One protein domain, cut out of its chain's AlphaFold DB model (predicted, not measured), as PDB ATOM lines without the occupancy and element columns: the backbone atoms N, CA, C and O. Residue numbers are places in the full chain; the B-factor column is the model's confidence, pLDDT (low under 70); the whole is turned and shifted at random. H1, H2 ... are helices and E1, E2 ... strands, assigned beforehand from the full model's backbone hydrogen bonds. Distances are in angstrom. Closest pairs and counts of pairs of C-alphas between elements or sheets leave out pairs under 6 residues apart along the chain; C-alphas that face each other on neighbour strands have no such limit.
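AT A GLANCE: This is residues 2 to 114 and 172 to 229 of the 238 residues of an uncharacterized protein of Kineococcus aurantiacus (UniProt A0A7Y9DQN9). The long, kinked helix H6 crosses H1, and the two make the core; H7 packs side by side with H1, and H4 packs across H1 and H7 near one end. H2 packs on H1, H3 on H6, and the tail to E1 reaches away from the helices. The printed part has 171 residues with eight named helices, then E1, which pairs with no named strand; the class is mostly helix. It is compact, with a radius of gyration of the C-alphas of 16.5 A, and spans 56 by 37 by 30 A.

HOW THE PARTS SIT: Start at H6, residues 80 to 112, with a kink of 61 degrees near residue 106. It touches residues 4 to 15 of H1, residues 2 to 26, at a steep tilt of 54 degrees; the closest C-alphas, Gly 11 and Phe 97, are 5.2 A apart. H7, residues 172 to 198, touches H1 at a shallow tilt of 23 degrees, the same way, closest at C-alphas 7 and 179, 5.2 A. The hub H4, residues 53 to 68, touches H6 about perpendicular, 74 degrees, closest at C-alphas 60 and 87, 6.2 A. H3, residues 41 to 51, and H5, residues 71 to 78, each touch H4 only at the corner, only just, with 3 pairs of C-alphas within 8 A. H2, residues 30 to 36, touches H1, closest at C-alphas 34 and 20, 4.9 A. H8, residues 212 to 216, touches H7, closest at C-alphas 215 and 174, 5.7 A. Every O i to N i+4 pair is within hydrogen-bond range in H2, H3, H5, H7 and H8, against 18 of 21 in H1, 10 of 12 in H4 and 27 of 29 in H6.

IN THESE COORDINATES: Find C-alpha 80 at (-47.082, -13.971, -41.205); H6 runs 43.8 A from there. H1 begins at (-38.083, 19.156, -62.077) and spans 38.2 A; H7 spans 38.5 A. E1, residues 225 to 228, ends at (-17.202, 12.264, -70.216).

THE WHOLE: C-alphas 76 and 229 are farthest apart, 57.6 A. Residues 115 to 171 are not printed, and the gap is 19.0 A. The link from H7 to H8 is long. Residues 216 to 229 are under pLDDT 70.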
ATOM      1  N   GLU A   2     -37.143  19.084 -63.186       88.19
ATOM      2  CA  GLU A   2     -38.083  19.156 -62.077       88.19
ATOM      3  C   GLU A   2     -38.406  17.780 -61.488       88.19
ATOM      4  O   GLU A   2     -38.268  17.602 -60.285       88.19
ATOM      5  N   SER A   3     -38.746  16.786 -62.319       89.50
ATOM      6  CA  SER A   3     -39.045  15.419 -61.857       89.50
ATOM      7  C   SER A   3     -37.872  14.772 -61.114       89.50
ATOM      8  O   SER A   3     -38.070  14.118 -60.098       89.50
ATOM      9  N   PHE A   4     -36.641  15.000 -61.577       90.62
ATOM     10  CA  PHE A   4     -35.427  14.494 -60.939       90.62
ATOM     11  C   PHE A   4     -35.168  15.166 -59.587       90.62
ATOM     12  O   PHE A   4     -34.897  14.484 -58.602       90.62
ATOM     13  N   MET A   5     -35.291  16.494 -59.523       92.81
ATOM     14  CA  MET A   5     -35.140  17.226 -58.262       92.81
ATOM     15  C   MET A   5     -36.228  16.846 -57.256       92.81
ATOM     16  O   MET A   5     -35.934  16.654 -56.078       92.81
ATOM     17  N   LEU A   6     -37.471  16.700 -57.724       95.00
ATOM     18  CA  LEU A   6     -38.604  16.302 -56.897       95.00
ATOM     19  C   LEU A   6     -38.423  14.885 -56.348       95.00
ATOM     20  O   LEU A   6     -38.582  14.685 -55.149       95.00
ATOM     21  N   ALA A   7     -38.016  13.928 -57.187       94.31
ATOM     22  CA  ALA A   7     -37.694  12.570 -56.755       94.31
ATOM     23  C   ALA A   7     -36.572  12.560 -55.710       94.31
ATOM     24  O   ALA A   7     -36.708  11.915 -54.671       94.31
ATOM     25  N   HIS A   8     -35.498  13.327 -55.926       95.12
ATOM     26  CA  HIS A   8     -34.396  13.415 -54.962       95.12
ATOM     27  C   HIS A   8     -34.876  13.927 -53.603       95.12
ATOM     28  O   HIS A   8     -34.574  13.331 -52.571       95.12
ATOM     29  N   HIS A   9     -35.676  14.991 -53.602       95.44
ATOM     30  CA  HIS A   9     -36.254  15.544 -52.384       95.44
ATOM     31  C   HIS A   9     -37.241  14.610 -51.689       95.44
ATOM     32  O   HIS A   9     -37.215  14.515 -50.462       95.44
ATOM     33  N   ALA A  10     -38.104  13.931 -52.443       96.81
ATOM     34  CA  ALA A  10     -39.070  12.992 -51.891       96.81
ATOM     35  C   ALA A  10     -38.353  11.809 -51.220       96.81
ATOM     36  O   ALA A  10     -38.627  11.501 -50.061       96.81
ATOM     37  N   GLY A  11     -37.354  11.232 -51.899       96.88
ATOM     38  CA  GLY A  11     -36.511  10.174 -51.345       96.88
ATOM     39  C   GLY A  11     -35.723  10.626 -50.116       96.88
ATOM     40  O   GLY A  11     -35.737   9.945 -49.094       96.88
ATOM     41  N   GLU A  12     -35.092  11.803 -50.166       96.56
ATOM     42  CA  GLU A  12     -34.398  12.378 -49.006       96.56
ATOM     43  C   GLU A  12     -35.346  12.557 -47.812       96.56
ATOM     44  O   GLU A  12     -35.010  12.179 -46.690       96.56
ATOM     45  N   SER A  13     -36.536  13.110 -48.051       96.25
ATOM     46  CA  SER A  13     -37.530  13.376 -47.009       96.25
ATOM     47  C   SER A  13     -38.019  12.085 -46.363       96.25
ATOM     48  O   SER A  13     -38.054  12.010 -45.132       96.25
ATOM     49  N   LEU A  14     -38.334  11.068 -47.171       97.50
ATOM     50  CA  LEU A  14     -38.735   9.741 -46.711       97.50
ATOM     51  C   LEU A  14     -37.650   9.095 -45.848       97.50
ATOM     52  O   LEU A  14     -37.914   8.693 -44.716       97.50
ATOM     53  N   LEU A  15     -36.418   9.029 -46.357       97.44
ATOM     54  CA  LEU A  15     -35.301   8.395 -45.656       97.44
ATOM     55  C   LEU A  15     -34.992   9.098 -44.333       97.44
ATOM     56  O   LEU A  15     -34.734   8.438 -43.325       97.44
ATOM     57  N   ARG A  16     -35.051  10.434 -44.308       95.94
ATOM     58  CA  ARG A  16     -34.874  11.198 -43.071       95.94
ATOM     59  C   ARG A  16     -35.986  10.923 -42.062       95.94
ATOM     60  O   ARG A  16     -35.676  10.729 -40.893       95.94
ATOM     61  N   HIS A  17     -37.249  10.881 -42.490       95.62
ATOM     62  CA  HIS A  17     -38.366  10.547 -41.599       95.62
ATOM     63  C   HIS A  17     -38.245   9.130 -41.046       95.62
ATOM     64  O   HIS A  17     -38.420   8.933 -39.847       95.62
ATOM     65  N   TYR A  18     -37.896   8.164 -41.897       96.62
ATOM     66  CA  TYR A  18     -37.690   6.780 -41.487       96.62
ATOM     67  C   TYR A  18     -36.607   6.675 -40.407       96.62
ATOM     68  O   TYR A  18     -36.855   6.109 -39.345       96.62
ATOM     69  N   LEU A  19     -35.432   7.272 -40.640       95.31
ATOM     70  CA  LEU A  19     -34.332   7.258 -39.672       95.31
ATOM     71  C   LEU A  19     -34.668   8.029 -38.391       95.31
ATOM     72  O   LEU A  19     -34.311   7.588 -37.304       95.31
ATOM     73  N   ALA A  20     -35.365   9.160 -38.501       93.81
ATOM     74  CA  ALA A  20     -35.782   9.939 -37.342       93.81
ATOM     75  C   ALA A  20     -36.769   9.169 -36.459       93.81
ATOM     76  O   ALA A  20     -36.626   9.172 -35.241       93.81
ATOM     77  N   LEU A  21     -37.745   8.486 -37.063       93.38
ATOM     78  CA  LEU A  21     -38.673   7.635 -36.326       93.38
ATOM     79  C   LEU A  21     -37.933   6.451 -35.690       93.38
ATOM     80  O   LEU A  21     -38.153   6.152 -34.517       93.38
ATOM     81  N   LEU A  22     -37.000   5.840 -36.420       93.38
ATOM     82  CA  LEU A  22     -36.173   4.744 -35.924       93.38
ATOM     83  C   LEU A  22     -35.355   5.137 -34.678       93.38
ATOM     84  O   LEU A  22     -35.332   4.380 -33.707       93.38
ATOM     85  N   ASP A  23     -34.760   6.336 -34.664       90.44
ATOM     86  CA  ASP A  23     -34.009   6.873 -33.511       90.44
ATOM     87  C   ASP A  23     -34.896   7.030 -32.252       90.44
ATOM     88  O   ASP A  23     -34.385   7.024 -31.135       90.44
ATOM     89  N   THR A  24     -36.227   7.116 -32.393       88.50
ATOM     90  CA  THR A  24     -37.156   7.272 -31.252       88.50
ATOM     91  C   THR A  24     -37.644   5.975 -30.621       88.50
ATOM     92  O   THR A  24     -38.449   6.015 -29.691       88.50
ATOM     93  N   ARG A  25     -37.142   4.812 -31.055       84.38
ATOM     94  CA  ARG A  25     -37.484   3.510 -30.448       84.38
ATOM     95  C   ARG A  25     -37.276   3.454 -28.939       84.38
ATOM     96  O   ARG A  25     -37.995   2.745 -28.245       84.38
ATOM     97  N   GLN A  26     -36.285   4.187 -28.440       80.75
ATOM     98  CA  GLN A  26     -35.962   4.256 -27.014       80.75
ATOM     99  C   GLN A  26     -36.692   5.406 -26.294       80.75
ATOM    100  O   GLN A  26     -36.376   5.729 -25.152       80.75
ATOM    101  N   GLY A  27     -37.678   6.018 -26.954       79.50
ATOM    102  CA  GLY A  27     -38.385   7.210 -26.507       79.50
ATOM    103  C   GLY A  27     -37.909   8.475 -27.221       79.50
ATOM    104  O   GLY A  27     -36.846   8.520 -27.837       79.50
ATOM    105  N   GLY A  28     -38.723   9.528 -27.138       85.25
ATOM    106  CA  GLY A  28     -38.441  10.827 -27.748       85.25
ATOM    107  C   GLY A  28     -39.489  11.260 -28.770       85.25
ATOM    108  O   GLY A  28     -40.484  10.581 -29.013       85.25
ATOM    109  N   SER A  29     -39.286  12.449 -29.336       87.69
ATOM    110  CA  SER A  29     -40.174  13.014 -30.353       87.69
ATOM    111  C   SER A  29     -39.573  12.804 -31.747       87.69
ATOM    112  O   SER A  29     -38.470  13.305 -31.992       87.69
ATOM    113  N   PRO A  30     -40.273  12.126 -32.679       87.00
ATOM    114  CA  PRO A  30     -39.735  11.865 -34.016       87.00
ATOM    115  C   PRO A  30     -39.518  13.160 -34.805       87.00
ATOM    116  O   PRO A  30     -38.580  13.261 -35.590       87.00
ATOM    117  N   TRP A  31     -40.310  14.201 -34.538       89.88
ATOM    118  CA  TRP A  31     -40.137  15.520 -35.153       89.88
ATOM    119  C   TRP A  31     -38.897  16.249 -34.643       89.88
ATOM    120  O   TRP A  31     -38.217  16.925 -35.414       89.88
ATOM    121  N   LEU A  32     -38.562  16.079 -33.359       90.31
ATOM    122  CA  LEU A  32     -37.315  16.612 -32.817       90.31
ATOM    123  C   LEU A  32     -36.112  15.880 -33.423       90.31
ATOM    124  O   LEU A  32     -35.192  16.543 -33.900       90.31
ATOM    125  N   ALA A  33     -36.149  14.545 -33.483       89.88
ATOM    126  CA  ALA A  33     -35.105  13.744 -34.125       89.88
ATOM    127  C   ALA A  33     -34.915  14.142 -35.601       89.88
ATOM    128  O   ALA A  33     -33.792  14.372 -36.052       89.88
ATOM    129  N   LEU A  34     -36.016  14.337 -36.333       91.44
ATOM    130  CA  LEU A  34     -35.996  14.796 -37.720       91.44
ATOM    131  C   LEU A  34     -35.349  16.178 -37.863       91.44
ATOM    132  O   LEU A  34     -34.536  16.379 -38.763       91.44
ATOM    133  N   SER A  35     -35.670  17.121 -36.969       90.00
ATOM    134  CA  SER A  35     -35.094  18.475 -36.997       90.00
ATOM    135  C   SER A  35     -33.576  18.492 -36.773       90.00
ATOM    136  O   SER A  35     -32.886  19.396 -37.245       90.00
ATOM    137  N   GLN A  36     -33.049  17.480 -36.080       88.12
ATOM    138  CA  GLN A  36     -31.623  17.324 -35.793       88.12
ATOM    139  C   GLN A  36     -30.880  16.549 -36.891       88.12
ATOM    140  O   GLN A  36     -29.650  16.615 -36.971       88.12
ATOM    141  N   LEU A  37     -31.599  15.825 -37.752       88.19
ATOM    142  CA  LEU A  37     -31.008  15.005 -38.800       88.19
ATOM    143  C   LEU A  37     -30.597  15.864 -40.006       88.19
ATOM    144  O   LEU A  37     -31.402  16.234 -40.863       88.19
ATOM    145  N   GLN A  38     -29.302  16.171 -40.079       83.62
ATOM    146  CA  GLN A  38     -28.700  16.914 -41.187       83.62
ATOM    147  C   GLN A  38     -28.146  15.979 -42.272       83.62
ATOM    148  O   GLN A  38     -27.644  14.895 -41.966       83.62
ATOM    149  N   SER A  39     -28.141  16.433 -43.534       72.19
ATOM    150  CA  SER A  39     -27.544  15.717 -44.683       72.19
ATOM    151  C   SER A  39     -26.016  15.753 -44.697       72.19
ATOM    152  O   SER A  39     -25.378  16.226 -45.638       72.19
ATOM    153  N   GLY A  40     -25.422  15.255 -43.616       82.56
ATOM    154  CA  GLY A  40     -23.985  15.112 -43.435       82.56
ATOM    155  C   GLY A  40     -23.490  13.672 -43.611       82.56
ATOM    156  O   GLY A  40     -24.246  12.783 -44.015       82.56
ATOM    157  N   PRO A  41     -22.214  13.415 -43.269       86.06
ATOM    158  CA  PRO A  41     -21.613  12.082 -43.336       86.06
ATOM    159  C   PRO A  41     -22.406  11.022 -42.566       86.06
ATOM    160  O   PRO A  41     -22.629   9.942 -43.099       86.06
ATOM    161  N   ARG A  42     -22.914  11.360 -41.369       88.06
ATOM    162  CA  ARG A  42     -23.739  10.453 -40.551       88.06
ATOM    163  C   ARG A  42     -24.954   9.940 -41.325       88.06
ATOM    164  O   ARG A  42     -25.179   8.739 -41.353       88.06
ATOM    165  N   PHE A  43     -25.699  10.834 -41.981       91.94
ATOM    166  CA  PHE A  43     -26.872  10.450 -42.766       91.94
ATOM    167  C   PHE A  43     -26.489   9.477 -43.884       91.94
ATOM    168  O   PHE A  43     -27.080   8.409 -43.989       91.94
ATOM    169  N   LYS A  44     -25.431   9.778 -44.648       92.75
ATOM    170  CA  LYS A  44     -24.951   8.895 -45.724       92.75
ATOM    171  C   LYS A  44     -24.496   7.526 -45.216       92.75
ATOM    172  O   LYS A  44     -24.801   6.529 -45.859       92.75
ATOM    173  N   THR A  45     -23.825   7.462 -44.067       92.62
ATOM    174  CA  THR A  45     -23.446   6.190 -43.430       92.62
ATOM    175  C   THR A  45     -24.674   5.376 -43.026       92.62
ATOM    176  O   THR A  45     -24.717   4.178 -43.283       92.62
ATOM    177  N   CYS A  46     -25.713   6.008 -42.473       92.69
ATOM    178  CA  CYS A  46     -26.972   5.314 -42.187       92.69
ATOM    179  C   CYS A  46     -27.623   4.758 -43.466       92.69
ATOM    180  O   CYS A  46     -28.107   3.630 -43.462       92.69
ATOM    181  N   LEU A  47     -27.601   5.512 -44.573       94.88
ATOM    182  CA  LEU A  47     -28.128   5.036 -45.858       94.88
ATOM    183  C   LEU A  47     -27.339   3.849 -46.419       94.88
ATOM    184  O   LEU A  47     -27.937   2.942 -46.989       94.88
ATOM    185  N   GLN A  48     -26.019   3.829 -46.236       94.00
ATOM    186  CA  GLN A  48     -25.192   2.676 -46.601       94.00
ATOM    187  C   GLN A  48     -25.610   1.427 -45.816       94.00
ATOM    188  O   GLN A  48     -25.806   0.379 -46.422       94.00
ATOM    189  N   GLY A  49     -25.884   1.560 -44.514       92.69
ATOM    190  CA  GLY A  49     -26.407   0.458 -43.701       92.69
ATOM    191  C   GLY A  49     -27.764  -0.086 -44.176       92.69
ATOM    192  O   GLY A  49     -27.999  -1.285 -44.096       92.69
ATOM    193  N   ILE A  50     -28.643   0.762 -44.734       93.56
ATOM    194  CA  ILE A  50     -29.919   0.319 -45.340       93.56
ATOM    195  C   ILE A  50     -29.671  -0.540 -46.594       93.56
ATOM    196  O   ILE A  50     -30.411  -1.490 -46.870       93.56
ATOM    197  N   ILE A  51     -28.644  -0.194 -47.371       92.81
ATOM    198  CA  ILE A  51     -28.284  -0.862 -48.626       92.81
ATOM    199  C   ILE A  51     -27.579  -2.200 -48.370       92.81
ATOM    200  O   ILE A  51     -27.777  -3.152 -49.126       92.81
ATOM    201  N   GLU A  52     -26.760  -2.283 -47.323       91.00
ATOM    202  CA  GLU A  52     -25.920  -3.445 -47.045       91.00
ATOM    203  C   GLU A  52     -26.734  -4.730 -46.775       91.00
ATOM    204  O   GLU A  52     -27.647  -4.736 -45.944       91.00
ATOM    205  N   PRO A  53     -26.385  -5.868 -47.415       81.69
ATOM    206  CA  PRO A  53     -27.067  -7.143 -47.183       81.69
ATOM    207  C   PRO A  53     -26.969  -7.648 -45.739       81.69
ATOM    208  O   PRO A  53     -27.870  -8.327 -45.260       81.69
ATOM    209  N   SER A  54     -25.890  -7.314 -45.027       79.88
ATOM    210  CA  SER A  54     -25.695  -7.690 -43.622       79.88
ATOM    211  C   SER A  54     -26.683  -7.017 -42.669       79.88
ATOM    212  O   SER A  54     -26.885  -7.524 -41.573       79.88
ATOM    213  N   GLY A  55     -27.315  -5.911 -43.076       78.06
ATOM    214  CA  GLY A  55     -28.291  -5.169 -42.273       78.06
ATOM    215  C   GLY A  55     -29.751  -5.544 -42.542       78.06
ATOM    216  O   GLY A  55     -30.644  -4.802 -42.144       78.06
ATOM    217  N   VAL A  56     -30.031  -6.643 -43.259       82.75
ATOM    218  CA  VAL A  56     -31.408  -7.022 -43.643       82.75
ATOM    219  C   VAL A  56     -32.314  -7.206 -42.426       82.75
ATOM    220  O   VAL A  56     -33.429  -6.687 -42.433       82.75
ATOM    221  N   ASP A  57     -31.846  -7.908 -41.393       85.00
ATOM    222  CA  ASP A  57     -32.657  -8.191 -40.206       85.00
ATOM    223  C   ASP A  57     -32.965  -6.909 -39.422       85.00
ATOM    224  O   ASP A  57     -34.131  -6.631 -39.128       85.00
ATOM    225  N   ASP A  58     -31.950  -6.066 -39.206       88.50
ATOM    226  CA  ASP A  58     -32.098  -4.755 -38.566       88.50
ATOM    227  C   ASP A  58     -33.047  -3.841 -39.358       88.50
ATOM    228  O   ASP A  58     -33.888  -3.147 -38.781       88.50
ATOM    229  N   LEU A  59     -32.971  -3.867 -40.695       93.12
ATOM    230  CA  LEU A  59     -33.877  -3.124 -41.570       93.12
ATOM    231  C   LEU A  59     -35.315  -3.645 -41.470       93.12
ATOM    232  O   LEU A  59     -36.251  -2.852 -41.411       93.12
ATOM    233  N   HIS A  60     -35.516  -4.962 -41.445       93.75
ATOM    234  CA  HIS A  60     -36.845  -5.567 -41.352       93.75
ATOM    235  C   HIS A  60     -37.501  -5.295 -39.998       93.75
ATOM    236  O   HIS A  60     -38.698  -4.996 -39.931       93.75
ATOM    237  N   GLU A  61     -36.729  -5.362 -38.916       91.88
ATOM    238  CA  GLU A  61     -37.179  -4.904 -37.607       91.88
ATOM    239  C   GLU A  61     -37.499  -3.403 -37.653       91.88
ATOM    240  O   GLU A  61     -38.556  -2.971 -37.184       91.88
ATOM    241  N   GLY A  62     -36.605  -2.620 -38.275       94.00
ATOM    242  CA  GLY A  62     -36.752  -1.211 -38.661       94.00
ATOM    243  C   GLY A  62     -38.148  -0.881 -39.154       94.00
ATOM    244  O   GLY A  62     -38.899  -0.114 -38.550       94.00
ATOM    245  N   ILE A  63     -38.498  -1.552 -40.241       94.75
ATOM    246  CA  ILE A  63     -39.754  -1.406 -40.958       94.75
ATOM    247  C   ILE A  63     -40.941  -1.845 -40.105       94.75
ATOM    248  O   ILE A  63     -41.955  -1.152 -40.092       94.75
ATOM    249  N   GLY A  64     -40.820  -2.944 -39.357       91.69
ATOM    250  CA  GLY A  64     -41.876  -3.385 -38.444       91.69
ATOM    251  C   GLY A  64     -42.273  -2.288 -37.456       91.69
ATOM    252  O   GLY A  64     -43.455  -1.981 -37.319       91.69
ATOM    253  N   PHE A  65     -41.286  -1.635 -36.842       91.19
ATOM    254  CA  PHE A  65     -41.531  -0.520 -35.927       91.19
ATOM    255  C   PHE A  65     -42.113   0.715 -36.637       91.19
ATOM    256  O   PHE A  65     -43.088   1.302 -36.161       91.19
ATOM    257  N   CYS A  66     -41.523   1.106 -37.770       93.19
ATOM    258  CA  CYS A  66     -41.836   2.368 -38.445       93.19
ATOM    259  C   CYS A  66     -43.128   2.342 -39.277       93.19
ATOM    260  O   CYS A  66     -43.731   3.393 -39.464       93.19
ATOM    261  N   PHE A  67     -43.550   1.178 -39.780       89.62
ATOM    262  CA  PHE A  67     -44.685   1.060 -40.707       89.62
ATOM    263  C   PHE A  67     -45.822   0.178 -40.194       89.62
ATOM    264  O   PHE A  67     -46.949   0.348 -40.645       89.62
ATOM    265  N   LEU A  68     -45.561  -0.750 -39.265       86.00
ATOM    266  CA  LEU A  68     -46.577  -1.694 -38.779       86.00
ATOM    267  C   LEU A  68     -46.981  -1.473 -37.315       86.00
ATOM    268  O   LEU A  68     -47.939  -2.091 -36.858       86.00
ATOM    269  N   GLY A  69     -46.273  -0.624 -36.564       81.94
ATOM    270  CA  GLY A  69     -46.562  -0.398 -35.146       81.94
ATOM    271  C   GLY A  69     -46.463  -1.695 -34.332       81.94
ATOM    272  O   GLY A  69     -45.378  -2.263 -34.194       81.94
ATOM    273  N   ASP A  70     -47.591  -2.178 -33.798       80.69
ATOM    274  CA  ASP A  70     -47.658  -3.468 -33.098       80.69
ATOM    275  C   ASP A  70     -47.656  -4.642 -34.090       80.69
ATOM    276  O   ASP A  70     -48.688  -5.194 -34.488       80.69
ATOM    277  N   ARG A  71     -46.447  -5.056 -34.474       78.69
ATOM    278  CA  ARG A  71     -46.232  -6.169 -35.400       78.69
ATOM    279  C   ARG A  71     -46.889  -7.470 -34.933       78.69
ATOM    280  O   ARG A  71     -47.319  -8.245 -35.789       78.69
ATOM    281  N   ALA A  72     -46.965  -7.741 -33.629       78.38
ATOM    282  CA  ALA A  72     -47.538  -8.987 -33.125       78.38
ATOM    283  C   ALA A  72     -49.055  -9.010 -33.341       78.38
ATOM    284  O   ALA A  72     -49.576  -9.971 -33.915       78.38
ATOM    285  N   ALA A  73     -49.739  -7.920 -32.981       79.12
ATOM    286  CA  ALA A  73     -51.173  -7.772 -33.211       79.12
ATOM    287  C   ALA A  73     -51.525  -7.865 -34.706       79.12
ATOM    288  O   ALA A  73     -52.453  -8.579 -35.087       79.12
ATOM    289  N   ILE A  74     -50.745  -7.213 -35.572       79.88
ATOM    290  CA  ILE A  74     -50.972  -7.244 -37.024       79.88
ATOM    291  C   ILE A  74     -50.699  -8.625 -37.618       79.88
ATOM    292  O   ILE A  74     -51.469  -9.103 -38.449       79.88
ATOM    293  N   THR A  75     -49.651  -9.309 -37.155       82.00
ATOM    294  CA  THR A  75     -49.347 -10.680 -37.590       82.00
ATOM    295  C   THR A  75     -50.466 -11.646 -37.204       82.00
ATOM    296  O   THR A  75     -50.805 -12.526 -37.993       82.00
ATOM    297  N   GLN A  76     -51.080 -11.473 -36.030       76.38
ATOM    298  CA  GLN A  76     -52.222 -12.286 -35.612       76.38
ATOM    299  C   GLN A  76     -53.464 -12.047 -36.486       76.38
ATOM    300  O   GLN A  76     -54.222 -12.982 -36.732       76.38
ATOM    301  N   GLN A  77     -53.675 -10.815 -36.959       78.12
ATOM    302  CA  GLN A  77     -54.840 -10.451 -37.772       78.12
ATOM    303  C   GLN A  77     -54.692 -10.827 -39.252       78.12
ATOM    304  O   GLN A  77     -55.649 -11.305 -39.856       78.12
ATOM    305  N   LEU A  78     -53.516 -10.597 -39.841       77.81
ATOM    306  CA  LEU A  78     -53.288 -10.710 -41.290       77.81
ATOM    307  C   LEU A  78     -52.433 -11.918 -41.691       77.81
ATOM    308  O   LEU A  78     -52.340 -12.246 -42.873       77.81
ATOM    309  N   GLY A  79     -51.808 -12.583 -40.722       86.88
ATOM    310  CA  GLY A  79     -50.897 -13.694 -40.954       86.88
ATOM    311  C   GLY A  79     -49.463 -13.260 -41.273       86.88
ATOM    312  O   GLY A  79     -49.181 -12.149 -41.727       86.88
ATOM    313  N   VAL A  80     -48.531 -14.187 -41.039       91.56
ATOM    314  CA  VAL A  80     -47.082 -13.971 -41.205       91.56
ATOM    315  C   VAL A  80     -46.713 -13.644 -42.653       91.56
ATOM    316  O   VAL A  80     -45.841 -12.812 -42.891       91.56
ATOM    317  N   GLU A  81     -47.381 -14.269 -43.624       89.25
ATOM    318  CA  GLU A  81     -47.067 -14.098 -45.044       89.25
ATOM    319  C   GLU A  81     -47.335 -12.665 -45.522       89.25
ATOM    320  O   GLU A  81     -46.445 -12.036 -46.093       89.25
ATOM    321  N   GLN A  82     -48.518 -12.111 -45.231       82.25
ATOM    322  CA  GLN A  82     -48.882 -10.755 -45.653       82.25
ATOM    323  C   GLN A  82     -47.965  -9.699 -45.025       82.25
ATOM    324  O   GLN A  82     -47.521  -8.765 -45.699       82.25
ATOM    325  N   VAL A  83     -47.639  -9.877 -43.742       86.62
ATOM    326  CA  VAL A  83     -46.687  -9.018 -43.031       86.62
ATOM    327  C   VAL A  83     -45.304  -9.103 -43.674       86.62
ATOM    328  O   VAL A  83     -44.694  -8.074 -43.950       86.62
ATOM    329  N   SER A  84     -44.820 -10.311 -43.970       90.94
ATOM    330  CA  SER A  84     -43.514 -10.523 -44.605       90.94
ATOM    331  C   SER A  84     -43.427  -9.889 -45.998       90.94
ATOM    332  O   SER A  84     -42.425  -9.244 -46.318       90.94
ATOM    333  N   ARG A  85     -44.491 -10.002 -46.808       87.62
ATOM    334  CA  ARG A  85     -44.575  -9.342 -48.122       87.62
ATOM    335  C   ARG A  85     -44.489  -7.827 -47.994       87.62
ATOM    336  O   ARG A  85     -43.676  -7.217 -48.679       87.62
ATOM    337  N   THR A  86     -45.240  -7.250 -47.056       87.12
ATOM    338  CA  THR A  86     -45.223  -5.802 -46.806       87.12
ATOM    339  C   THR A  86     -43.847  -5.322 -46.357       87.12
ATOM    340  O   THR A  86     -43.314  -4.365 -46.913       87.12
ATOM    341  N   VAL A  87     -43.219  -6.018 -45.404       92.50
ATOM    342  CA  VAL A  87     -41.869  -5.671 -44.930       92.50
ATOM    343  C   VAL A  87     -40.854  -5.732 -46.071       92.50
ATOM    344  O   VAL A  87     -40.061  -4.809 -46.244       92.50
ATOM    345  N   THR A  88     -40.908  -6.789 -46.880       92.69
ATOM    346  CA  THR A  88     -40.004  -6.983 -48.020       92.69
ATOM    347  C   THR A  88     -40.209  -5.907 -49.087       92.69
ATOM    348  O   THR A  88     -39.238  -5.362 -49.616       92.69
ATOM    349  N   TRP A  89     -41.464  -5.559 -49.376       90.81
ATOM    350  CA  TRP A  89     -41.815  -4.506 -50.321       90.81
ATOM    351  C   TRP A  89     -41.275  -3.146 -49.863       90.81
ATOM    352  O   TRP A  89     -40.543  -2.498 -50.616       90.81
ATOM    353  N   VAL A  90     -41.523  -2.755 -48.607       94.19
ATOM    354  CA  VAL A  90     -41.002  -1.495 -48.048       94.19
ATOM    355  C   VAL A  90     -39.470  -1.496 -48.053       94.19
ATOM    356  O   VAL A  90     -38.859  -0.500 -48.439       94.19
ATOM    357  N   ALA A  91     -38.828  -2.614 -47.692       95.81
ATOM    358  CA  ALA A  91     -37.370  -2.736 -47.710       95.81
ATOM    359  C   ALA A  91     -36.792  -2.512 -49.113       95.81
ATOM    360  O   ALA A  91     -35.775  -1.831 -49.258       95.81
ATOM    361  N   SER A  92     -37.443  -3.054 -50.147       94.06
ATOM    362  CA  SER A  92     -37.019  -2.864 -51.537       94.06
ATOM    363  C   SER A  92     -37.054  -1.388 -51.944       94.06
ATOM    364  O   SER A  92     -36.082  -0.881 -52.509       94.06
ATOM    365  N   TRP A  93     -38.115  -0.673 -51.566       95.00
ATOM    366  CA  TRP A  93     -38.256   0.752 -51.828       95.00
ATOM    367  C   TRP A  93     -37.253   1.588 -51.042       95.00
ATOM    368  O   TRP A  93     -36.553   2.392 -51.648       95.00
ATOM    369  N   LEU A  94     -37.096   1.371 -49.731       97.12
ATOM    370  CA  LEU A  94     -36.121   2.111 -48.918       97.12
ATOM    371  C   LEU A  94     -34.693   1.968 -49.458       97.12
ATOM    372  O   LEU A  94     -33.970   2.962 -49.546       97.12
ATOM    373  N   ARG A  95     -34.300   0.763 -49.888       96.12
ATOM    374  CA  ARG A  95     -33.010   0.541 -50.563       96.12
ATOM    375  C   ARG A  95     -32.915   1.301 -51.874       96.12
ATOM    376  O   ARG A  95     -31.894   1.933 -52.138       96.12
ATOM    377  N   HIS A  96     -33.969   1.269 -52.680       94.94
ATOM    378  CA  HIS A  96     -34.007   1.986 -53.946       94.94
ATOM    379  C   HIS A  96     -33.889   3.509 -53.750       94.94
ATOM    380  O   HIS A  96     -33.069   4.145 -54.412       94.94
ATOM    381  N   PHE A  97     -34.609   4.086 -52.781       96.25
ATOM    382  CA  PHE A  97     -34.476   5.494 -52.393       96.25
ATOM    383  C   PHE A  97     -33.059   5.821 -51.905       96.25
ATOM    384  O   PHE A  97     -32.504   6.852 -52.291       96.25
ATOM    385  N   ALA A  98     -32.462   4.955 -51.080       96.56
ATOM    386  CA  ALA A  98     -31.113   5.150 -50.553       96.56
ATOM    387  C   ALA A  98     -30.056   5.152 -51.668       96.56
ATOM    388  O   ALA A  98     -29.233   6.068 -51.722       96.56
ATOM    389  N   HIS A  99     -30.119   4.186 -52.592       94.88
ATOM    390  CA  HIS A  99     -29.270   4.159 -53.786       94.88
ATOM    391  C   HIS A  99     -29.445   5.424 -54.620       94.88
ATOM    392  O   HIS A  99     -28.477   6.141 -54.868       94.88
ATOM    393  N   PHE A 100     -30.693   5.748 -54.971       93.75
ATOM    394  CA  PHE A 100     -31.001   6.924 -55.772       93.75
ATOM    395  C   PHE A 100     -30.433   8.196 -55.136       93.75
ATOM    396  O   PHE A 100     -29.752   8.965 -55.808       93.75
ATOM    397  N   TYR A 101     -30.640   8.415 -53.835       94.88
ATOM    398  CA  TYR A 101     -30.127   9.590 -53.130       94.88
ATOM    399  C   TYR A 101     -28.594   9.680 -53.170       94.88
ATOM    400  O   TYR A 101     -28.035  10.741 -53.481       94.88
ATOM    401  N   LEU A 102     -27.901   8.578 -52.862       92.81
ATOM    402  CA  LEU A 102     -26.438   8.543 -52.825       92.81
ATOM    403  C   LEU A 102     -25.832   8.778 -54.215       92.81
ATOM    404  O   LEU A 102     -24.908   9.587 -54.338       92.81
ATOM    405  N   ASP A 103     -26.397   8.159 -55.250       91.00
ATOM    406  CA  ASP A 103     -25.885   8.229 -56.623       91.00
ATOM    407  C   ASP A 103     -26.188   9.574 -57.297       91.00
ATOM    408  O   ASP A 103     -25.416  10.074 -58.122       91.00
ATOM    409  N   THR A 104     -27.309  10.203 -56.934       90.75
ATOM    410  CA  THR A 104     -27.777  11.441 -57.573       90.75
ATOM    411  C   THR A 104     -27.412  12.714 -56.817       90.75
ATOM    412  O   THR A 104     -27.587  13.798 -57.369       90.75
ATOM    413  N   SER A 105     -26.843  12.613 -55.608       90.25
ATOM    414  CA  SER A 105     -26.483  13.754 -54.744       90.25
ATOM    415  C   SER A 105     -25.739  14.878 -55.479       90.25
ATOM    416  O   SER A 105     -26.070  16.053 -55.320       90.25
ATOM    417  N   ASN A 106     -24.741  14.539 -56.298       88.94
ATOM    418  CA  ASN A 106     -23.967  15.542 -57.034       88.94
ATOM    419  C   ASN A 106     -24.795  16.194 -58.148       88.94
ATOM    420  O   ASN A 106     -24.835  17.417 -58.229       88.94
ATOM    421  N   GLY A 107     -25.506  15.395 -58.951       89.00
ATOM    422  CA  GLY A 107     -26.372  15.907 -60.014       89.00
ATOM    423  C   GLY A 107     -27.503  16.786 -59.474       89.00
ATOM    424  O   GLY A 107     -27.811  17.825 -60.053       89.00
ATOM    425  N   TYR A 108     -28.075  16.419 -58.326       90.94
ATOM    426  CA  TYR A 108     -29.064  17.230 -57.625       90.94
ATOM    427  C   TYR A 108     -28.472  18.555 -57.129       90.94
ATOM    428  O   TYR A 108     -29.064  19.602 -57.379       90.94
ATOM    429  N   ASN A 109     -27.291  18.546 -56.498       89.81
ATOM    430  CA  ASN A 109     -26.626  19.782 -56.070       89.81
ATOM    431  C   ASN A 109     -26.338  20.706 -57.258       89.81
ATOM    432  O   ASN A 109     -26.612  21.903 -57.184       89.81
ATOM    433  N   SER A 110     -25.846  20.161 -58.370       89.75
ATOM    434  CA  SER A 110     -25.634  20.933 -59.592       89.75
ATOM    435  C   SER A 110     -26.936  21.549 -60.099       89.75
ATOM    436  O   SER A 110     -26.980  22.755 -60.328       89.75
ATOM    437  N   ALA A 111     -28.013  20.764 -60.203       89.25
ATOM    438  CA  ALA A 111     -29.315  21.263 -60.643       89.25
ATOM    439  C   ALA A 111     -29.874  22.351 -59.712       89.25
ATOM    440  O   ALA A 111     -30.277  23.420 -60.166       89.25
ATOM    441  N   LYS A 112     -29.805  22.130 -58.395       88.56
ATOM    442  CA  LYS A 112     -30.215  23.094 -57.365       88.56
ATOM    443  C   LYS A 112     -29.476  24.431 -57.482       88.56
ATOM    444  O   LYS A 112     -30.060  25.475 -57.207       88.56
ATOM    445  N   HIS A 113     -28.204  24.408 -57.868       87.88
ATOM    446  CA  HIS A 113     -27.371  25.604 -58.000       87.88
ATOM    447  C   HIS A 113     -27.363  26.204 -59.416       87.88
ATOM    448  O   HIS A 113     -26.552  27.084 -59.693       87.88
ATOM    449  N   GLY A 114     -28.250  25.757 -60.314       86.00
ATOM    450  CA  GLY A 114     -28.322  26.272 -61.686       86.00
ATOM    451  C   GLY A 114     -27.151  25.838 -62.574       86.00
ATOM    452  O   GLY A 114     -26.957  26.385 -63.654       86.00
ATOM    453  N   PRO A 172     -38.810  10.867 -66.689       84.88
ATOM    454  CA  PRO A 172     -39.715  11.697 -65.913       84.88
ATOM    455  C   PRO A 172     -40.932  10.941 -65.375       84.88
ATOM    456  O   PRO A 172     -41.385  11.280 -64.286       84.88
ATOM    457  N   ALA A 173     -41.449   9.941 -66.101       84.50
ATOM    458  CA  ALA A 173     -42.630   9.194 -65.678       84.50
ATOM    459  C   ALA A 173     -42.297   8.272 -64.498       84.50
ATOM    460  O   ALA A 173     -42.955   8.356 -63.460       84.50
ATOM    461  N   GLY A 174     -41.223   7.484 -64.605       85.56
ATOM    462  CA  GLY A 174     -40.715   6.666 -63.504       85.56
ATOM    463  C   GLY A 174     -40.327   7.499 -62.280       85.56
ATOM    464  O   GLY A 174     -40.654   7.129 -61.155       85.56
ATOM    465  N   LEU A 175     -39.719   8.676 -62.472       89.62
ATOM    466  CA  LEU A 175     -39.398   9.596 -61.372       89.62
ATOM    467  C   LEU A 175     -40.650  10.166 -60.687       89.62
ATOM    468  O   LEU A 175     -40.635  10.375 -59.478       89.62
ATOM    469  N   LEU A 176     -41.741  10.408 -61.418       89.25
ATOM    470  CA  LEU A 176     -43.011  10.819 -60.808       89.25
ATOM    471  C   LEU A 176     -43.678   9.666 -60.052       89.25
ATOM    472  O   LEU A 176     -44.161   9.878 -58.943       89.25
ATOM    473  N   ALA A 177     -43.656   8.448 -60.593       87.75
ATOM    474  CA  ALA A 177     -44.132   7.264 -59.879       87.75
ATOM    475  C   ALA A 177     -43.332   7.025 -58.583       87.75
ATOM    476  O   ALA A 177     -43.912   6.764 -57.532       87.75
ATOM    477  N   PHE A 178     -42.013   7.221 -58.628       90.50
ATOM    478  CA  PHE A 178     -41.128   7.195 -57.462       90.50
ATOM    479  C   PHE A 178     -41.529   8.232 -56.397       90.50
ATOM    480  O   PHE A 178     -41.525   7.927 -55.206       90.50
ATOM    481  N   VAL A 179     -41.920   9.446 -56.808       94.62
ATOM    482  CA  VAL A 179     -42.428  10.488 -55.895       94.62
ATOM    483  C   VAL A 179     -43.754  10.080 -55.252       94.62
ATOM    484  O   VAL A 179     -43.927  10.314 -54.058       94.62
ATOM    485  N   ILE A 180     -44.668   9.464 -56.007       91.25
ATOM    486  CA  ILE A 180     -45.962   8.998 -55.483       91.25
ATOM    487  C   ILE A 180     -45.742   7.950 -54.389       91.25
ATOM    488  O   ILE A 180     -46.232   8.120 -53.278       91.25
ATOM    489  N   VAL A 181     -44.912   6.933 -54.653       90.69
ATOM    490  CA  VAL A 181     -44.600   5.904 -53.648       90.69
ATOM    491  C   VAL A 181     -43.930   6.510 -52.411       90.69
ATOM    492  O   VAL A 181     -44.230   6.119 -51.283       90.69
ATOM    493  N   ALA A 182     -43.039   7.491 -52.591       95.88
ATOM    494  CA  ALA A 182     -42.428   8.189 -51.462       95.88
ATOM    495  C   ALA A 182     -43.457   8.941 -50.608       95.88
ATOM    496  O   ALA A 182     -43.330   8.949 -49.385       95.88
ATOM    497  N   ALA A 183     -44.450   9.572 -51.241       94.38
ATOM    498  CA  ALA A 183     -45.523  10.282 -50.555       94.38
ATOM    499  C   ALA A 183     -46.405   9.318 -49.745       94.38
ATOM    500  O   ALA A 183     -46.614   9.560 -48.558       94.38
ATOM    501  N   ASP A 184     -46.813   8.190 -50.334       89.44
ATOM    502  CA  ASP A 184     -47.605   7.166 -49.637       89.44
ATOM    503  C   ASP A 184     -46.859   6.620 -48.404       89.44
ATOM    504  O   ASP A 184     -47.407   6.515 -47.305       89.44
ATOM    505  N   LEU A 185     -45.561   6.333 -48.554       93.81
ATOM    506  CA  LEU A 185     -44.717   5.880 -47.447       93.81
ATOM    507  C   LEU A 185     -44.514   6.963 -46.374       93.81
ATOM    508  O   LEU A 185     -44.451   6.644 -45.186       93.81
ATOM    509  N   LEU A 186     -44.403   8.236 -46.764       95.38
ATOM    510  CA  LEU A 186     -44.311   9.359 -45.826       95.38
ATOM    511  C   LEU A 186     -45.591   9.507 -44.998       95.38
ATOM    512  O   LEU A 186     -45.501   9.693 -43.783       95.38
ATOM    513  N   ASP A 187     -46.759   9.371 -45.622       92.00
ATOM    514  CA  ASP A 187     -48.048   9.409 -44.930       92.00
ATOM    515  C   ASP A 187     -48.181   8.251 -43.928       92.00
ATOM    516  O   ASP A 187     -48.628   8.454 -42.789       92.00
ATOM    517  N   ALA A 188     -47.717   7.052 -44.299       89.88
ATOM    518  CA  ALA A 188     -47.659   5.905 -43.396       89.88
ATOM    519  C   ALA A 188     -46.729   6.164 -42.194       89.88
ATOM    520  O   ALA A 188     -47.143   5.986 -41.045       89.88
ATOM    521  N   LEU A 189     -45.507   6.661 -42.429       93.00
ATOM    522  CA  LEU A 189     -44.562   7.014 -41.361       93.00
ATOM    523  C   LEU A 189     -45.121   8.082 -40.423       93.00
ATOM    524  O   LEU A 189     -44.962   7.988 -39.206       93.00
ATOM    525  N   TRP A 190     -45.770   9.106 -40.977       90.94
ATOM    526  CA  TRP A 190     -46.369  10.174 -40.188       90.94
ATOM    527  C   TRP A 190     -47.489   9.645 -39.296       90.94
ATOM    528  O   TRP A 190     -47.566   9.984 -38.113       90.94
ATOM    529  N   THR A 191     -48.338   8.784 -39.855       87.56
ATOM    530  CA  THR A 191     -49.445   8.148 -39.140       87.56
ATOM    531  C   THR A 191     -48.926   7.302 -37.979       87.56
ATOM    532  O   THR A 191     -49.322   7.526 -36.833       87.56
ATOM    533  N   ILE A 192     -47.972   6.406 -38.242       88.31
ATOM    534  CA  ILE A 192     -47.382   5.532 -37.222       88.31
ATOM    535  C   ILE A 192     -46.611   6.340 -36.175       88.31
ATOM    536  O   ILE A 192     -46.793   6.129 -34.976       88.31
ATOM    537  N   GLY A 193     -45.805   7.318 -36.593       88.62
ATOM    538  CA  GLY A 193     -45.059   8.185 -35.680       88.62
ATOM    539  C   GLY A 193     -45.966   8.979 -34.738       88.62
ATOM    540  O   GLY A 193     -45.678   9.089 -33.545       88.62
ATOM    541  N   ARG A 194     -47.106   9.478 -35.235       87.62
ATOM    542  CA  ARG A 194     -48.126  10.114 -34.390       87.62
ATOM    543  C   ARG A 194     -48.728   9.144 -33.387       87.62
ATOM    544  O   ARG A 194     -48.885   9.525 -32.230       87.62
ATOM    545  N   THR A 195     -49.059   7.927 -33.810       84.94
ATOM    546  CA  THR A 195     -49.635   6.907 -32.925       84.94
ATOM    547  C   THR A 195     -48.662   6.481 -31.834       84.94
ATOM    548  O   THR A 195     -49.063   6.417 -30.675       84.94
ATOM    549  N   HIS A 196     -47.382   6.282 -32.159       84.06
ATOM    550  CA  HIS A 196     -46.347   6.006 -31.158       84.06
ATOM    551  C   HIS A 196     -46.222   7.137 -30.132       84.06
ATOM    552  O   HIS A 196     -46.048   6.875 -28.946       84.06
ATOM    553  N   HIS A 197     -46.329   8.395 -30.572       83.62
ATOM    554  CA  HIS A 197     -46.132   9.549 -29.696       83.62
ATOM    555  C   HIS A 197     -47.354   9.902 -28.834       83.62
ATOM    556  O   HIS A 197     -47.206  10.234 -27.660       83.62
ATOM    557  N   LEU A 198     -48.557   9.882 -29.413       83.94
ATOM    558  CA  LEU A 198     -49.794  10.308 -28.745       83.94
ATOM    559  C   LEU A 198     -50.565   9.144 -28.106       83.94
ATOM    560  O   LEU A 198     -51.482   9.380 -27.321       83.94
ATOM    561  N   GLY A 199     -50.210   7.903 -28.446       77.19
ATOM    562  CA  GLY A 199     -51.018   6.723 -28.161       77.19
ATOM    563  C   GLY A 199     -52.266   6.633 -29.051       77.19
ATOM    564  O   GLY A 199     -52.655   7.585 -29.731       77.19
ATOM    565  N   GLY A 200     -52.909   5.463 -29.052       71.00
ATOM    566  CA  GLY A 200     -54.161   5.206 -29.776       71.00
ATOM    567  C   GLY A 200     -54.031   4.170 -30.893       71.00
ATOM    568  O   GLY A 200     -53.027   3.471 -30.997       71.00
ATOM    569  N   SER A 201     -55.071   4.051 -31.718       71.94
ATOM    570  CA  SER A 201     -55.082   3.192 -32.905       71.94
ATOM    571  C   SER A 201     -54.934   4.023 -34.179       71.94
ATOM    572  O   SER A 201     -55.347   5.182 -34.236       71.94
ATOM    573  N   CYS A 202     -54.351   3.429 -35.217       70.38
ATOM    574  CA  CYS A 202     -54.319   4.009 -36.553       70.38
ATOM    575  C   CYS A 202     -54.597   2.947 -37.619       70.38
ATOM    576  O   CYS A 202     -54.363   1.758 -37.383       70.38
ATOM    577  N   PRO A 203     -55.108   3.359 -38.791       71.00
ATOM    578  CA  PRO A 203     -55.139   2.484 -39.950       71.00
ATOM    579  C   PRO A 203     -53.707   2.207 -40.414       71.00
ATOM    580  O   PRO A 203     -52.908   3.131 -40.558       71.00
ATOM    581  N   ILE A 204     -53.403   0.937 -40.671       75.25
ATOM    582  CA  ILE A 204     -52.121   0.526 -41.241       75.25
ATOM    583  C   ILE A 204     -52.330   0.210 -42.710       75.25
ATOM    584  O   ILE A 204     -53.211  -0.573 -43.070       75.25
ATOM    585  N   GLN A 205     -51.511   0.824 -43.552       74.00
ATOM    586  CA  GLN A 205     -51.478   0.520 -44.971       74.00
ATOM    587  C   GLN A 205     -50.606  -0.713 -45.205       74.00
ATOM    588  O   GLN A 205     -49.480  -0.801 -44.716       74.00
ATOM    589  N   MET A 206     -51.158  -1.678 -45.936       74.75
ATOM    590  CA  MET A 206     -50.417  -2.834 -46.430       74.75
ATOM    591  C   MET A 206     -49.992  -2.555 -47.861       74.75
ATOM    592  O   MET A 206     -50.753  -1.971 -48.630       74.75
ATOM    593  N   PHE A 207     -48.797  -3.012 -48.211       76.44
ATOM    594  CA  PHE A 207     -48.210  -2.764 -49.517       76.44
ATOM    595  C   PHE A 207     -47.631  -4.057 -50.074       76.44
ATOM    596  O   PHE A 207     -46.932  -4.783 -49.371       76.44
ATOM    597  N   ASP A 208     -47.899  -4.351 -51.335       74.75
ATOM    598  CA  ASP A 208     -47.354  -5.522 -52.025       74.75
ATOM    599  C   ASP A 208     -46.965  -5.240 -53.485       74.75
ATOM    600  O   ASP A 208     -46.366  -6.093 -54.138       74.75
ATOM    601  N   GLY A 209     -47.205  -4.022 -53.974       77.44
ATOM    602  CA  GLY A 209     -46.819  -3.562 -55.302       77.44
ATOM    603  C   GLY A 209     -47.181  -2.085 -55.522       77.44
ATOM    604  O   GLY A 209     -47.955  -1.527 -54.746       77.44
ATOM    605  N   PRO A 210     -46.636  -1.438 -56.569       84.00
ATOM    606  CA  PRO A 210     -45.588  -1.934 -57.469       84.00
ATOM    607  C   PRO A 210     -44.214  -1.975 -56.781       84.00
ATOM    608  O   PRO A 210     -43.968  -1.223 -55.841       84.00
ATOM    609  N   THR A 211     -43.309  -2.851 -57.211       85.62
ATOM    610  CA  THR A 211     -41.908  -2.861 -56.754       85.62
ATOM    611  C   THR A 211     -41.090  -1.776 -57.471       85.62
ATOM    612  O   THR A 211     -41.504  -1.287 -58.527       85.62
ATOM    613  N   PRO A 212     -39.890  -1.417 -56.974       87.06
ATOM    614  CA  PRO A 212     -38.998  -0.525 -57.714       87.06
ATOM    615  C   PRO A 212     -38.676  -1.031 -59.123       87.06
ATOM    616  O   PRO A 212     -38.537  -0.236 -60.051       87.06
ATOM    617  N   ALA A 213     -38.572  -2.352 -59.303       82.50
ATOM    618  CA  ALA A 213     -38.351  -2.950 -60.613       82.50
ATOM    619  C   ALA A 213     -39.538  -2.681 -61.547       82.50
ATOM    620  O   ALA A 213     -39.327  -2.258 -62.679       82.50
ATOM    621  N   ASP A 214     -40.774  -2.821 -61.072       76.81
ATOM    622  CA  ASP A 214     -41.974  -2.576 -61.885       76.81
ATOM    623  C   ASP A 214     -42.068  -1.114 -62.348       76.81
ATOM    624  O   ASP A 214     -42.465  -0.836 -63.477       76.81
ATOM    625  N   VAL A 215     -41.641  -0.175 -61.499       75.50
ATOM    626  CA  VAL A 215     -41.629   1.261 -61.826       75.50
ATOM    627  C   VAL A 215     -40.480   1.629 -62.768       75.50
ATOM    628  O   VAL A 215     -40.630   2.515 -63.603       75.50
ATOM    629  N   THR A 216     -39.339   0.944 -62.670       68.19
ATOM    630  CA  THR A 216     -38.147   1.235 -63.487       68.19
ATOM    631  C   THR A 216     -38.084   0.463 -64.809       68.19
ATOM    632  O   THR A 216     -37.323   0.853 -65.693       68.19
ATOM    633  N   THR A 217     -38.864  -0.613 -64.970       58.06
ATOM    634  CA  THR A 217     -38.839  -1.497 -66.154       58.06
ATOM    635  C   THR A 217     -40.001  -1.296 -67.128       58.06
ATOM    636  O   THR A 217     -40.151  -2.088 -68.060       58.06
ATOM    637  N   GLY A 218     -40.770  -0.210 -67.007       47.28
ATOM    638  CA  GLY A 218     -41.680   0.242 -68.064       47.28
ATOM    639  C   GLY A 218     -40.917   0.546 -69.364       47.28
ATOM    640  O   GLY A 218     -40.508   1.672 -69.591       47.28
ATOM    641  N   HIS A 219     -40.681  -0.479 -70.189       36.66
ATOM    642  CA  HIS A 219     -39.988  -0.465 -71.485       36.66
ATOM    643  C   HIS A 219     -38.746   0.457 -71.594       36.66
ATOM    644  O   HIS A 219     -38.790   1.513 -72.220       36.66
ATOM    645  N   GLY A 220     -37.585  -0.029 -71.131       35.34
ATOM    646  CA  GLY A 220     -36.295   0.317 -71.758       35.34
ATOM    647  C   GLY A 220     -35.415   1.391 -71.107       35.34
ATOM    648  O   GLY A 220     -34.606   2.000 -71.808       35.34
ATOM    649  N   THR A 221     -35.491   1.627 -69.797       34.25
ATOM    650  CA  THR A 221     -34.616   2.614 -69.136       34.25
ATOM    651  C   THR A 221     -33.546   1.957 -68.272       34.25
ATOM    652  O   THR A 221     -33.714   1.742 -67.075       34.25
ATOM    653  N   HIS A 222     -32.400   1.669 -68.889       33.09
ATOM    654  CA  HIS A 222     -31.158   1.427 -68.165       33.09
ATOM    655  C   HIS A 222     -30.689   2.744 -67.522       33.09
ATOM    656  O   HIS A 222     -30.458   3.741 -68.204       33.09
ATOM    657  N   TRP A 223     -30.557   2.780 -66.198       34.06
ATOM    658  CA  TRP A 223     -29.934   3.907 -65.505       34.06
ATOM    659  C   TRP A 223     -28.416   3.787 -65.643       34.06
ATOM    660  O   TRP A 223     -27.816   2.822 -65.176       34.06
ATOM    661  N   GLY A 224     -27.795   4.760 -66.306       34.22
ATOM    662  CA  GLY A 224     -26.351   4.820 -66.487       34.22
ATOM    663  C   GLY A 224     -25.870   6.264 -66.455       34.22
ATOM    664  O   GLY A 224     -26.416   7.128 -67.140       34.22
ATOM    665  N   ALA A 225     -24.852   6.535 -65.642       31.17
ATOM    666  CA  ALA A 225     -24.105   7.785 -65.684       31.17
ATOM    667  C   ALA A 225     -22.811   7.538 -66.466       31.17
ATOM    668  O   ALA A 225     -22.009   6.692 -66.073       31.17
ATOM    669  N   LEU A 226     -22.610   8.266 -67.566       28.20
ATOM    670  CA  LEU A 226     -21.351   8.248 -68.307       28.20
ATOM    671  C   LEU A 226     -20.510   9.455 -67.883       28.20
ATOM    672  O   LEU A 226     -20.940  10.601 -68.025       28.20
ATOM    673  N   GLU A 227     -19.307   9.201 -67.369       27.94
ATOM    674  CA  GLU A 227     -18.305  10.246 -67.163       27.94
ATOM    675  C   GLU A 227     -17.653  10.574 -68.505       27.94
ATOM    676  O   GLU A 227     -16.915   9.760 -69.058       27.94
ATOM    677  N   VAL A 228     -17.909  11.772 -69.032       26.89
ATOM    678  CA  VAL A 228     -17.202  12.264 -70.216       26.89
ATOM    679  C   VAL A 228     -16.067  13.179 -69.744       26.89
ATOM    680  O   VAL A 228     -16.342  14.243 -69.182       26.89
ATOM    681  N   PRO A 229     -14.786  12.801 -69.925       25.33
ATOM    682  CA  PRO A 229     -13.678  13.684 -69.591       25.33
ATOM    683  C   PRO A 229     -13.696  14.909 -70.512       25.33
ATOM    684  O   PRO A 229     -13.805  14.788 -71.733       25.33
TER     685      PRO A 229